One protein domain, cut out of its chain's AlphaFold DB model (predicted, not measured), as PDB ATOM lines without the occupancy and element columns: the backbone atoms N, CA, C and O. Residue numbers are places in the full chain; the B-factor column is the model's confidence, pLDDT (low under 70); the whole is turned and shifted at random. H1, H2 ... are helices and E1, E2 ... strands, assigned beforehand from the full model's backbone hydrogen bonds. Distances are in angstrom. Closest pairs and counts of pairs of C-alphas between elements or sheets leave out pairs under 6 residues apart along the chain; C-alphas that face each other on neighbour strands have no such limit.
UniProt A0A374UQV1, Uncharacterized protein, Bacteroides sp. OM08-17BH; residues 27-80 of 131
ATOM      1  N   GLY A  27     -18.318 -33.655   4.069       70.00
ATOM      2  CA  GLY A  27     -18.471 -32.467   4.908       70.00
ATOM      3  C   GLY A  27     -17.264 -31.524   4.880       70.00
ATOM      4  O   GLY A  27     -16.391 -31.618   4.017       70.00
ATOM      5  N   ASP A  28     -17.246 -30.586   5.829       78.94
ATOM      6  CA  ASP A  28     -16.231 -29.537   5.923       78.94
ATOM      7  C   ASP A  28     -14.859 -30.096   6.340       78.94
ATOM      8  O   ASP A  28     -14.691 -30.676   7.417       78.94
ATOM      9  N   ALA A  29     -13.866 -29.908   5.471       78.06
ATOM     10  CA  ALA A  29     -12.508 -30.386   5.682       78.06
ATOM     11  C   ALA A  29     -11.819 -29.696   6.866       78.06
ATOM     12  O   ALA A  29     -11.040 -30.346   7.566       78.06
ATOM     13  N   GLU A  30     -12.095 -28.412   7.112       82.19
ATOM     14  CA  GLU A  30     -11.453 -27.667   8.201       82.19
ATOM     15  C   GLU A  30     -11.898 -28.212   9.556       82.19
ATOM     16  O   GLU A  30     -11.065 -28.570  10.393       82.19
ATOM     17  N   LEU A  31     -13.208 -28.406   9.712       82.38
ATOM     18  CA  LEU A  31     -13.797 -29.000  10.906       82.38
ATOM     19  C   LEU A  31     -13.236 -30.404  11.187       82.38
ATOM     20  O   LEU A  31     -12.916 -30.738  12.328       82.38
ATOM     21  N   LEU A  32     -13.078 -31.236  10.154       81.75
ATOM     22  CA  LEU A  32     -12.512 -32.580  10.301       81.75
ATOM     23  C   LEU A  32     -11.040 -32.552  10.729       81.75
ATOM     24  O   LEU A  32     -10.615 -33.371  11.549       81.75
ATOM     25  N   VAL A  33     -10.259 -31.605  10.207       84.69
ATOM     26  CA  VAL A  33      -8.864 -31.403  10.618       84.69
ATOM     27  C   VAL A  33      -8.790 -30.962  12.079       84.69
ATOM     28  O   VAL A  33      -7.949 -31.470  12.824       84.69
ATOM     29  N   GLU A  34      -9.660 -30.054  12.521       88.50
ATOM     30  CA  GLU A  34      -9.722 -29.624  13.922       88.50
ATOM     31  C   GLU A  34     -10.078 -30.774  14.863       88.50
ATOM     32  O   GLU A  34      -9.366 -31.017  15.841       88.50
ATOM     33  N   GLN A  35     -11.096 -31.564  14.515       86.56
ATOM     34  CA  GLN A  35     -11.454 -32.770  15.263       86.56
ATOM     35  C   GLN A  35     -10.284 -33.761  15.338       86.56
ATOM     36  O   GLN A  35     -10.025 -34.345  16.394       86.56
ATOM     37  N   HIS A  36      -9.533 -33.937  14.246       87.38
ATOM     38  CA  HIS A  36      -8.369 -34.821  14.242       87.38
ATOM     39  C   HIS A  36      -7.259 -34.315  15.169       87.38
ATOM     40  O   HIS A  36      -6.727 -35.091  15.966       87.38
ATOM     41  N   LYS A  37      -6.972 -33.005  15.147       90.00
ATOM     42  CA  LYS A  37      -6.008 -32.377  16.064       90.00
ATOM     43  C   LYS A  37      -6.392 -32.620  17.524       90.00
ATOM     44  O   LYS A  37      -5.527 -32.926  18.343       90.00
ATOM     45  N   GLU A  38      -7.672 -32.514  17.877       91.56
ATOM     46  CA  GLU A  38      -8.136 -32.787  19.244       91.56
ATOM     47  C   GLU A  38      -7.934 -34.243  19.675       91.56
ATOM     48  O   GLU A  38      -7.619 -34.509  20.841       91.56
ATOM     49  N   VAL A  39      -8.101 -35.190  18.748       88.88
ATOM     50  CA  VAL A  39      -7.842 -36.614  18.994       88.88
ATOM     51  C   VAL A  39      -6.345 -36.860  19.179       88.88
ATOM     52  O   VAL A  39      -5.953 -37.482  20.170       88.88
ATOM     53  N   GLU A  40      -5.501 -36.338  18.287       89.88
ATOM     54  CA  GLU A  40      -4.045 -36.505  18.355       89.88
ATOM     55  C   GLU A  40      -3.437 -35.882  19.618       89.88
ATOM     56  O   GLU A  40      -2.549 -36.477  20.226       89.88
ATOM     57  N   ARG A  41      -3.973 -34.746  20.090       91.44
ATOM     58  CA  ARG A  41      -3.551 -34.103  21.352       91.44
ATOM     59  C   ARG A  41      -3.678 -35.013  22.575       91.44
ATOM     60  O   ARG A  41      -2.985 -34.792  23.566       91.44
ATOM     61  N   LYS A  42      -4.571 -36.007  22.538       93.12
ATOM     62  CA  LYS A  42      -4.793 -36.965  23.636       93.12
ATOM     63  C   LYS A  42      -3.887 -38.197  23.537       93.12
ATOM     64  O   LYS A  42      -3.927 -39.049  24.429       93.12
ATOM     65  N   LEU A  43      -3.103 -38.321  22.466       95.94
ATOM     66  CA  LEU A  43      -2.167 -39.418  22.276       95.94
ATOM     67  C   LEU A  43      -0.791 -39.070  22.845       95.94
ATOM     68  O   LEU A  43      -0.317 -37.939  22.795       95.94
ATOM     69  N   PHE A  44      -0.132 -40.091  23.369       95.19
ATOM     70  CA  PHE A  44       1.167 -40.013  24.009       95.19
ATOM     71  C   PHE A  44       2.174 -40.876  23.250       95.19
ATOM     72  O   PHE A  44       1.822 -41.960  22.771       95.19
ATOM     73  N   PRO A  45       3.438 -40.439  23.150       96.25
ATOM     74  CA  PRO A  45       4.465 -41.225  22.492       96.25
ATOM     75  C   PRO A  45       4.816 -42.465  23.329       96.25
ATOM     76  O   PRO A  45       5.119 -42.381  24.521       96.25
ATOM     77  N   LEU A  46       4.823 -43.625  22.676       95.38
ATOM     78  CA  LEU A  46       5.330 -44.893  23.184       95.38
ATOM     79  C   LEU A  46       6.430 -45.389  22.246       95.38
ATOM     80  O   LEU A  46       6.211 -45.640  21.060       95.38
ATOM     81  N   ARG A  47       7.641 -45.514  22.782       92.94
ATOM     82  CA  ARG A  47       8.825 -45.875  22.006       92.94
ATOM     83  C   ARG A  47       8.966 -47.393  21.920       92.94
ATOM     84  O   ARG A  47       9.081 -48.069  22.935       92.94
ATOM     85  N   LEU A  48       8.963 -47.921  20.698       90.81
ATOM     86  CA  LEU A  48       9.109 -49.354  20.437       90.81
ATOM     87  C   LEU A  48      10.565 -49.745  20.175       90.81
ATOM     88  O   LEU A  48      10.943 -50.861  20.502       90.81
ATOM     89  N   SER A  49      11.364 -48.849  19.588       86.94
ATOM     90  CA  SER A  49      12.790 -49.057  19.290       86.94
ATOM     91  C   SER A  49      13.547 -47.718  19.259       86.94
ATOM     92  O   SER A  49      12.965 -46.655  19.497       86.94
ATOM     93  N   LYS A  50      14.846 -47.724  18.915       86.06
ATOM     94  CA  LYS A  50      15.615 -46.483  18.689       86.06
ATOM     95  C   LYS A  50      15.014 -45.606  17.575       86.06
ATOM     96  O   LYS A  50      15.102 -44.381  17.666       86.06
ATOM     97  N   ASN A  51      14.368 -46.216  16.581       88.06
ATOM     98  CA  ASN A  51      13.892 -45.523  15.382       88.06
ATOM     99  C   ASN A  51      12.360 -45.431  15.318       88.06
ATOM    100  O   ASN A  51      11.832 -44.623  14.565       88.06
ATOM    101  N   THR A  52      11.642 -46.242  16.099       89.94
ATOM    102  CA  THR A  52      10.187 -46.379  15.987       89.94
ATOM    103  C   THR A  52       9.488 -45.899  17.252       89.94
ATOM    104  O   THR A  52       9.711 -46.429  18.346       89.94
ATOM    105  N   VAL A  53       8.596 -44.922  17.087       94.19
ATOM    106  CA  VAL A  53       7.692 -44.407  18.120       94.19
ATOM    107  C   VAL A  53       6.272 -44.480  17.577       94.19
ATOM    108  O   VAL A  53       6.040 -44.163  16.414       94.19
ATOM    109  N   ILE A  54       5.332 -44.907  18.413       94.25
ATOM    110  CA  ILE A  54       3.903 -44.910  18.102       94.25
ATOM    111  C   ILE A  54       3.167 -43.983  19.067       94.25
ATOM    112  O   ILE A  54       3.569 -43.854  20.220       94.25
ATOM    113  N   TYR A  55       2.085 -43.360  18.614       96.06
ATOM    114  CA  TYR A  55       1.237 -42.511  19.450       96.06
ATOM    115  C   TYR A  55       0.036 -43.321  19.940       96.06
ATOM    116  O   TYR A  55      -0.714 -43.885  19.144       96.06
ATOM    117  N   VAL A  56      -0.114 -43.436  21.259       95.69
ATOM    118  CA  VAL A  56      -1.126 -44.280  21.912       95.69
ATOM    119  C   VAL A  56      -1.844 -43.520  23.017       95.69
ATOM    120  O   VAL A  56      -1.329 -42.558  23.570       95.69
ATOM    121  N   THR A  57      -3.045 -43.958  23.371       95.62
ATOM    122  CA  THR A  57      -3.772 -43.408  24.518       95.62
ATOM    123  C   THR A  57      -3.054 -43.735  25.837       95.62
ATOM    124  O   THR A  57      -2.287 -44.699  25.917       95.62
ATOM    125  N   LYS A  58      -3.284 -42.928  26.881       94.00
ATOM    126  CA  LYS A  58      -2.552 -43.005  28.162       94.00
ATOM    127  C   LYS A  58      -2.616 -44.387  28.831       94.00
ATOM    128  O   LYS A  58      -1.621 -44.860  29.363       94.00
ATOM    129  N   ASP A  59      -3.753 -45.069  28.738       93.81
ATOM    130  CA  ASP A  59      -3.976 -46.443  29.217       93.81
ATOM    131  C   ASP A  59      -3.043 -47.477  28.558       93.81
ATOM    132  O   ASP A  59      -2.672 -48.480  29.171       93.81
ATOM    133  N   LYS A  60      -2.628 -47.224  27.312       94.00
ATOM    134  CA  LYS A  60      -1.779 -48.112  26.500       94.00
ATOM    135  C   LYS A  60      -0.307 -47.730  26.524       94.00
ATOM    136  O   LYS A  60       0.494 -48.434  25.912       94.00
ATOM    137  N   GLN A  61       0.073 -46.662  27.224       93.81
ATOM    138  CA  GLN A  61       1.467 -46.253  27.389       93.81
ATOM    139  C   GLN A  61       2.175 -47.146  28.428       93.81
ATOM    140  O   GLN A  61       2.630 -46.688  29.469       93.81
ATOM    141  N   ASN A  62       2.222 -48.452  28.160       93.94
ATOM    142  CA  ASN A  62       2.824 -49.457  29.029       93.94
ATOM    143  C   ASN A  62       3.688 -50.445  28.230       93.94
ATOM    144  O   ASN A  62       3.503 -50.629  27.022       93.94
ATOM    145  N   GLU A  63       4.626 -51.100  28.916       91.06
ATOM    146  CA  GLU A  63       5.602 -51.991  28.275       91.06
ATOM    147  C   GLU A  63       4.940 -53.233  27.662       91.06
ATOM    148  O   GLU A  63       5.282 -53.647  26.557       91.06
ATOM    149  N   ALA A  64       3.906 -53.781  28.308       93.12
ATOM    150  CA  ALA A  64       3.167 -54.931  27.785       93.12
ATOM    151  C   ALA A  64       2.497 -54.630  26.430       93.12
ATOM    152  O   ALA A  64       2.440 -55.479  25.535       93.12
ATOM    153  N   TYR A  65       1.981 -53.411  26.248       94.25
ATOM    154  CA  TYR A  65       1.447 -52.957  24.970       94.25
ATOM    155  C   TYR A  65       2.567 -52.743  23.949       94.25
ATOM    156  O   TYR A  65       2.402 -53.148  22.795       94.25
ATOM    157  N   ALA A  66       3.701 -52.172  24.368       92.38
ATOM    158  CA  ALA A  66       4.876 -52.001  23.517       92.38
ATOM    159  C   ALA A  66       5.366 -53.347  22.965       92.38
ATOM    160  O   ALA A  66       5.548 -53.477  21.759       92.38
ATOM    161  N   GLU A  67       5.473 -54.386  23.794       90.75
ATOM    162  CA  GLU A  67       5.867 -55.728  23.351       90.75
ATOM    163  C   GLU A  67       4.899 -56.324  22.326       90.75
ATOM    164  O   GLU A  67       5.322 -56.837  21.287       90.75
ATOM    165  N   ARG A  68       3.586 -56.231  22.573       92.69
ATOM    166  CA  ARG A  68       2.580 -56.681  21.597       92.69
ATOM    167  C   ARG A  68       2.668 -55.887  20.295       92.69
ATOM    168  O   ARG A  68       2.465 -56.451  19.223       92.69
ATOM    169  N   ALA A  69       2.942 -54.584  20.362       91.75
ATOM    170  CA  ALA A  69       3.134 -53.743  19.185       91.75
ATOM    171  C   ALA A  69       4.412 -54.115  18.415       91.75
ATOM    172  O   ALA A  69       4.337 -54.287  17.202       91.75
ATOM    173  N   ARG A  70       5.534 -54.350  19.108       90.94
ATOM    174  CA  ARG A  70       6.788 -54.844  18.515       90.94
ATOM    175  C   ARG A  70       6.569 -56.157  17.763       90.94
ATOM    176  O   ARG A  70       6.928 -56.242  16.594       90.94
ATOM    177  N   ARG A  71       5.893 -57.137  18.383       89.62
ATOM    178  CA  ARG A  71       5.565 -58.431  17.744       89.62
ATOM    179  C   ARG A  71       4.696 -58.260  16.498       89.62
ATOM    180  O   ARG A  71       4.989 -58.862  15.475       89.62
ATOM    181  N   ARG A  72       3.660 -57.414  16.561       90.19
ATOM    182  CA  ARG A  72       2.787 -57.124  15.407       90.19
ATOM    183  C   ARG A  72       3.535 -56.471  14.248       90.19
ATOM    184  O   ARG A  72       3.241 -56.774  13.101       90.19
ATOM    185  N   MET A  73       4.468 -55.573  14.550       87.12
ATOM    186  CA  MET A  73       5.245 -54.839  13.549       87.12
ATOM    187  C   MET A  73       6.505 -55.590  13.094       87.12
ATOM    188  O   MET A  73       7.275 -55.048  12.309       87.12
ATOM    189  N   GLY A  74       6.754 -56.804  13.602       87.44
ATOM    190  CA  GLY A  74       7.978 -57.552  13.304       87.44
ATOM    191  C   GLY A  74       9.254 -56.856  13.794       87.44
ATOM    192  O   GLY A  74      10.341 -57.139  13.296       87.44
ATOM    193  N   ILE A  75       9.139 -55.945  14.768       81.81
ATOM    194  CA  ILE A  75      10.273 -55.267  15.401       81.81
ATOM    195  C   ILE A  75      10.863 -56.248  16.414       81.81
ATOM    196  O   ILE A  75      10.651 -56.151  17.622       81.81
ATOM    197  N   THR A  76      11.564 -57.252  15.901       69.62
ATOM    198  CA  THR A  76      12.438 -58.088  16.714       69.62
ATOM    199  C   THR A  76      13.625 -57.217  17.083       69.62
ATOM    200  O   THR A  76      14.473 -56.939  16.240       69.62
ATOM    201  N   GLU A  77      13.696 -56.747  18.328       64.56
ATOM    202  CA  GLU A  77      14.973 -56.255  18.834       64.56
ATOM    203  C   GLU A  77      15.945 -57.439  18.784       64.56
ATOM    204  O   GLU A  77      15.686 -58.450  19.447       64.56
ATOM    205  N   PRO A  78      17.061 -57.375  18.037       59.97
ATOM    206  CA  PRO A  78      18.120 -58.336  18.241       59.97
ATOM    207  C   PRO A  78      18.765 -57.982  19.582       59.97
ATOM    208  O   PRO A  78      19.826 -57.366  19.632       59.97
ATOM    209  N   LYS A  79      18.150 -58.387  20.698       62.12
ATOM    210  CA  LYS A  79      18.872 -58.542  21.960       62.12
ATOM    211  C   LYS A  79      19.766 -59.772  21.817       62.12
ATOM    212  O   LYS A  79      19.583 -60.763  22.512       62.12
ATOM    213  N   LYS A  80      20.727 -59.739  20.884       63.12
ATOM    214  CA  LYS A  80      21.911 -60.571  21.062       63.12
ATOM    215  C   LYS A  80      22.610 -59.949  22.267       63.12
ATOM    216  O   LYS A  80      22.997 -58.782  22.167       63.12
TER     217      LYS A  80
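This is residues 27 to 80 of the 131 residues of an uncharacterized protein of Bacteroides sp. OM08-17BH (UniProt A0A374UQV1). A small two-stranded hairpin, E1 and E2, has helix H2 packed loosely over one face, by H2's residues 63 to 70. Residues 27 to 38 stick out from this body as a helical arm, of which 29 to 38 belong to H1. The printed part has 54 residues with two named helices and two named strands, in the order H1, E1, E2, H2, with E1 and E2 antiparallel; the class is mixed, helices and strands. It is only just loose, close to extended, with a radius of gyration of the C-alphas of 14.7 A, and spans 51 by 19 by 17 A.

E1, residues 44 to 47, and E2, residues 53 to 56, form an antiparallel hairpin, with 143 degrees between their directions. N 44 and O 56 are 2.7 A apart and N 54 and O 46 are 2.9 A apart, both within hydrogen-bond range. The closest C-alphas of E1 and H2, residues 63 to 72, are those of Leu 46 and Ala 66, 7.1 A apart. E2 and H2 are near each other, with 5 pairs of C-alphas within 10 A. H1, residues 29 to 40, is apart from H2, and only just apart from E2, at 8.1 A. In H1 and H2 every O i to N i+4 pair is within hydrogen-bond range.

E1 begins at C-alpha 44 (1.167, -40.013, 24.009) and measures 9.8 A; E2 measures 9.6 A. H1 begins at C-alpha 29 (-12.508, -30.386, 5.682) and measures 16.4 A. H2 measures 14.1 A and ends at C-alpha 72 (2.787, -57.124, 15.407).

The two C-alphas farthest apart are those of Gly 27 and Lys 80, 51.8 A. Without residues 27 to 38 the body spans 37 by 19 by 14 A. The printed part has no cut and no long link. Mean pLDDT of the printed part is 87.4; residues 76 to 80 are under 70.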